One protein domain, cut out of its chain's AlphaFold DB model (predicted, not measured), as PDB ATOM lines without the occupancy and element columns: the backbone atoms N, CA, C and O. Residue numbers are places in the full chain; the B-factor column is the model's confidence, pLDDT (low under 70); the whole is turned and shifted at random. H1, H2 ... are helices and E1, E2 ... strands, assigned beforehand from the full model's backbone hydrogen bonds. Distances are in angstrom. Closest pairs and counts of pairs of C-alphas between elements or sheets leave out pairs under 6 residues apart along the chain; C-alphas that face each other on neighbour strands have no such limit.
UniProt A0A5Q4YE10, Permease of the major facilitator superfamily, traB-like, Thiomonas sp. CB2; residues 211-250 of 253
ATOM      1  N   VAL A 211     279.055 360.827 224.297       89.38
ATOM      2  CA  VAL A 211     278.833 359.843 223.235       89.38
ATOM      3  C   VAL A 211     278.515 358.490 223.861       89.38
ATOM      4  O   VAL A 211     279.262 357.996 224.704       89.38
ATOM      5  N   GLY A 212     277.395 357.898 223.446       86.75
ATOM      6  CA  GLY A 212     277.089 356.496 223.714       86.75
ATOM      7  C   GLY A 212     277.773 355.612 222.678       86.75
ATOM      8  O   GLY A 212     277.643 355.856 221.480       86.75
ATOM      9  N   VAL A 213     278.508 354.608 223.139       86.31
ATOM     10  CA  VAL A 213     279.178 353.617 222.297       86.31
ATOM     11  C   VAL A 213     278.254 352.427 222.158       86.31
ATOM     12  O   VAL A 213     277.812 351.873 223.161       86.31
ATOM     13  N   GLN A 214     277.989 351.989 220.933       79.88
ATOM     14  CA  GLN A 214     277.292 350.727 220.733       79.88
ATOM     15  C   GLN A 214     278.324 349.605 220.619       79.88
ATOM     16  O   GLN A 214     279.104 349.564 219.663       79.88
ATOM     17  N   THR A 215     278.326 348.689 221.585       80.06
ATOM     18  CA  THR A 215     279.126 347.459 221.538       80.06
ATOM     19  C   THR A 215     278.213 346.257 221.355       80.06
ATOM     20  O   THR A 215     277.183 346.150 222.016       80.06
ATOM     21  N   HIS A 216     278.595 345.331 220.478       75.88
ATOM     22  CA  HIS A 216     277.896 344.061 220.307       75.88
ATOM     23  C   HIS A 216     278.829 342.922 220.729       75.88
ATOM     24  O   HIS A 216     279.671 342.473 219.950       75.88
ATOM     25  N   ILE A 217     278.701 342.477 221.979       76.38
ATOM     26  CA  ILE A 217     279.588 341.476 222.581       76.38
ATOM     27  C   ILE A 217     278.875 340.125 222.609       76.38
ATOM     28  O   ILE A 217     277.746 340.012 223.077       76.38
ATOM     29  N   VAL A 218     279.540 339.073 222.130       75.31
ATOM     30  CA  VAL A 218     279.014 337.704 222.226       75.31
ATOM     31  C   VAL A 218     279.524 337.059 223.519       75.31
ATOM     32  O   VAL A 218     280.732 337.108 223.767       75.31
ATOM     33  N   PRO A 219     278.671 336.393 224.324       74.69
ATOM     34  CA  PRO A 219     279.099 335.762 225.570       74.69
ATOM     35  C   PRO A 219     280.269 334.792 225.373       74.69
ATOM     36  O   PRO A 219     280.247 333.926 224.490       74.69
ATOM     37  N   SER A 220     281.288 334.904 226.226       76.38
ATOM     38  CA  SER A 220     282.527 334.124 226.114       76.38
ATOM     39  C   SER A 220     282.333 332.637 226.443       76.38
ATOM     40  O   SER A 220     283.148 331.822 226.023       76.38
ATOM     41  N   LYS A 221     281.253 332.270 227.157       79.44
ATOM     42  CA  LYS A 221     280.887 330.886 227.541       79.44
ATOM     43  C   LYS A 221     282.075 330.065 228.082       79.44
ATOM     44  O   LYS A 221     282.274 328.922 227.687       79.44
ATOM     45  N   GLY A 222     282.893 330.670 228.945       77.12
ATOM     46  CA  GLY A 222     284.071 330.029 229.550       77.12
ATOM     47  C   GLY A 222     285.342 330.018 228.687       77.12
ATOM     48  O   GLY A 222     286.380 329.554 229.148       77.12
ATOM     49  N   ASN A 223     285.311 330.551 227.461       85.06
ATOM     50  CA  ASN A 223     286.500 330.683 226.620       85.06
ATOM     51  C   ASN A 223     287.272 331.973 226.955       85.06
ATOM     52  O   ASN A 223     286.832 333.079 226.631       85.06
ATOM     53  N   VAL A 224     288.451 331.815 227.564       85.69
ATOM     54  CA  VAL A 224     289.323 332.922 227.995       85.69
ATOM     55  C   VAL A 224     289.817 333.771 226.817       85.69
ATOM     56  O   VAL A 224     289.820 334.995 226.908       85.69
ATOM     57  N   LEU A 225     290.172 333.159 225.683       87.06
ATOM     58  CA  LEU A 225     290.630 333.900 224.498       87.06
ATOM     59  C   LEU A 225     289.519 334.781 223.927       87.06
ATOM     60  O   LEU A 225     289.761 335.928 223.557       87.06
ATOM     61  N   ARG A 226     288.280 334.277 223.920       85.00
ATOM     62  CA  ARG A 226     287.117 335.063 223.502       85.00
ATOM     63  C   ARG A 226     286.822 336.202 224.479       85.00
ATOM     64  O   ARG A 226     286.409 337.267 224.043       85.00
ATOM     65  N   ALA A 227     287.050 336.011 225.779       83.44
ATOM     66  CA  ALA A 227     286.925 337.092 226.756       83.44
ATOM     67  C   ALA A 227     287.944 338.218 226.496       83.44
ATOM     68  O   ALA A 227     287.580 339.390 226.514       83.44
ATOM     69  N   ILE A 228     289.192 337.870 226.166       85.69
ATOM     70  CA  ILE A 228     290.220 338.855 225.791       85.69
ATOM     71  C   ILE A 228     289.822 339.598 224.507       85.69
ATOM     72  O   ILE A 228     289.888 340.825 224.473       85.69
ATOM     73  N   GLN A 229     289.352 338.881 223.480       87.38
ATOM     74  CA  GLN A 229     288.876 339.485 222.227       87.38
ATOM     75  C   GLN A 229     287.683 340.424 222.442       87.38
ATOM     76  O   GLN A 229     287.632 341.500 221.852       87.38
ATOM     77  N   ASN A 230     286.743 340.044 223.311       86.94
ATOM     78  CA  ASN A 230     285.612 340.891 223.685       86.94
ATOM     79  C   ASN A 230     286.082 342.177 224.378       86.94
ATOM     80  O   ASN A 230     285.601 343.255 224.060       86.94
ATOM     81  N   ASN A 231     287.048 342.086 225.293       86.81
ATOM     82  CA  ASN A 231     287.581 343.274 225.960       86.81
ATOM     83  C   ASN A 231     288.284 344.212 224.971       86.81
ATOM     84  O   ASN A 231     288.112 345.425 225.052       86.81
ATOM     85  N   GLN A 232     289.042 343.660 224.020       88.56
ATOM     86  CA  GLN A 232     289.685 344.452 222.968       88.56
ATOM     87  C   GLN A 232     288.651 345.156 222.084       88.56
ATOM     88  O   GLN A 232     288.762 346.359 221.872       88.56
ATOM     89  N   SER A 233     287.592 344.460 221.657       86.94
ATOM     90  CA  SER A 233     286.564 345.066 220.801       86.94
ATOM     91  C   SER A 233     285.793 346.197 221.490       86.94
ATOM     92  O   SER A 233     285.429 347.172 220.831       86.94
ATOM     93  N   ILE A 234     285.587 346.115 222.810       87.12
ATOM     94  CA  ILE A 234     285.005 347.205 223.611       87.12
ATOM     95  C   ILE A 234     285.927 348.423 223.608       87.12
ATOM     96  O   ILE A 234     285.472 349.537 223.350       87.12
ATOM     97  N   ILE A 235     287.216 348.217 223.888       87.12
ATOM     98  CA  ILE A 235     288.209 349.298 223.931       87.12
ATOM     99  C   ILE A 235     288.288 349.988 222.566       87.12
ATOM    100  O   ILE A 235     288.194 351.214 222.494       87.12
ATOM    101  N   ASP A 236     288.375 349.209 221.489       88.81
ATOM    102  CA  ASP A 236     288.463 349.728 220.124       88.81
ATOM    103  C   ASP A 236     287.204 350.514 219.736       88.81
ATOM    104  O   ASP A 236     287.300 351.618 219.193       88.81
ATOM    105  N   ALA A 237     286.017 349.997 220.071       87.06
ATOM    106  CA  ALA A 237     284.757 350.697 219.845       87.06
ATOM    107  C   ALA A 237     284.692 352.020 220.625       87.06
ATOM    108  O   ALA A 237     284.265 353.036 220.075       87.06
ATOM    109  N   GLY A 238     285.164 352.025 221.875       87.94
ATOM    110  CA  GLY A 238     285.232 353.219 222.711       87.94
ATOM    111  C   GLY A 238     286.172 354.288 222.169       87.94
ATOM    112  O   GLY A 238     285.802 355.460 222.110       87.94
ATOM    113  N   LEU A 239     287.364 353.891 221.725       88.38
ATOM    114  CA  LEU A 239     288.349 354.805 221.144       88.38
ATOM    115  C   LEU A 239     287.886 355.366 219.793       88.38
ATOM    116  O   LEU A 239     288.100 356.548 219.513       88.38
ATOM    117  N   ALA A 240     287.243 354.540 218.963       89.19
ATOM    118  CA  ALA A 240     286.768 354.948 217.646       89.19
ATOM    119  C   ALA A 240     285.546 355.876 217.731       89.19
ATOM    120  O   ALA A 240     285.534 356.937 217.106       89.19
ATOM    121  N   GLN A 241     284.529 355.492 218.508       87.69
ATOM    122  CA  GLN A 241     283.269 356.237 218.608       87.69
ATOM    123  C   GLN A 241     283.383 357.426 219.574       87.69
ATOM    124  O   GLN A 241     282.772 358.464 219.348       87.69
ATOM    125  N   GLY A 242     284.208 357.317 220.618       84.88
ATOM    126  CA  GLY A 242     284.412 358.355 221.630       84.88
ATOM    127  C   GLY A 242     285.444 359.425 221.266       84.88
ATOM    128  O   GLY A 242     285.829 360.218 222.127       84.88
ATOM    129  N   LYS A 243     285.938 359.470 220.022       86.06
ATOM    130  CA  LYS A 243     286.987 360.419 219.627       86.06
ATOM    131  C   LYS A 243     286.501 361.867 219.775       86.06
ATOM    132  O   LYS A 243     285.592 362.304 219.080       86.06
ATOM    133  N   GLY A 244     287.145 362.621 220.666       83.62
ATOM    134  CA  GLY A 244     286.768 364.007 220.974       83.62
ATOM    135  C   GLY A 244     285.580 364.141 221.934       83.62
ATOM    136  O   GLY A 244     285.157 365.261 222.216       83.62
ATOM    137  N   ALA A 245     285.059 363.031 222.463       87.31
ATOM    138  CA  ALA A 245     284.057 363.056 223.518       87.31
ATOM    139  C   ALA A 245     284.705 363.401 224.866       87.31
ATOM    140  O   ALA A 245     285.808 362.961 225.188       87.31
ATOM    141  N   ARG A 246     283.987 364.172 225.685       89.19
ATOM    142  CA  ARG A 246     284.326 364.410 227.092       89.19
ATOM    143  C   ARG A 246     283.935 363.214 227.959       89.19
ATOM    144  O   ARG A 246     284.608 362.934 228.945       89.19
ATOM    145  N   VAL A 247     282.834 362.549 227.610       89.81
ATOM    146  CA  VAL A 247     282.299 361.384 228.319       89.81
ATOM    147  C   VAL A 247     281.897 360.325 227.300       89.81
ATOM    148  O   VAL A 247     281.154 360.609 226.360       89.81
ATOM    149  N   VAL A 248     282.383 359.106 227.510       88.88
ATOM    150  CA  VAL A 248     282.074 357.928 226.698       88.88
ATOM    151  C   VAL A 248     281.265 356.970 227.569       88.88
ATOM    152  O   VAL A 248     281.742 356.559 228.626       88.88
ATOM    153  N   ILE A 249     280.040 356.648 227.157       87.94
ATOM    154  CA  ILE A 249     279.175 355.688 227.856       87.94
ATOM    155  C   ILE A 249     279.187 354.369 227.094       87.94
ATOM    156  O   ILE A 249     278.921 354.351 225.895       87.94
ATOM    157  N   PHE A 250     279.421 353.269 227.803       86.00
ATOM    158  CA  PHE A 250     279.250 351.914 227.283       86.00
ATOM    159  C   PHE A 250     277.870 351.354 227.661       86.00
ATOM    160  O   PHE A 250     277.324 351.750 228.695       86.00
TER     161      PHE A 250
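Overview. This is residues 211 to 250 of the 253 residues of the protein "Permease of the major facilitator superfamily, traB-like" of Thiomonas sp. CB2 (UniProt A0A5Q4YE10). One long helix, H1, makes the length of a rod, and the extended stretch of residues 211 to 223 runs beside it. After H1 the chain folds back into a short strand, E1, which pairs with residues 211 to 212 near the helix's last turns. The printed part has 40 residues, with one named helix and then one named strand, and is mostly helix. It is loose, with a radius of gyration of the C-alphas of 11.4 A and spans of 34 by 12 by 11 A.

Along the chain. H1, residues 224 to 241, is 25.9 A long, from C-alpha 224 at (289.323, 332.922, 227.995) to C-alpha 241 at (283.269, 356.237, 218.608). E1, residues 247 to 249, ends with C-alpha 249 at (279.175, 355.688, 227.856).

Arrangement. In H1 every O i to N i+4 pair is within hydrogen-bond range. The closest C-alphas of H1 and E1, those of Gly 238 and Val 248, are 6.9 A apart. E1 pairs with no named strand; its residues 248 to 249 pair with residues 211 to 212, parallel.

Size, cuts and confidence. The C-alphas farthest apart, those of Gly 222 and Gly 244, are 35.1 A apart. The printed part has no cut, and the link from H1 to E1 is tight. No printed residue has a pLDDT under 70.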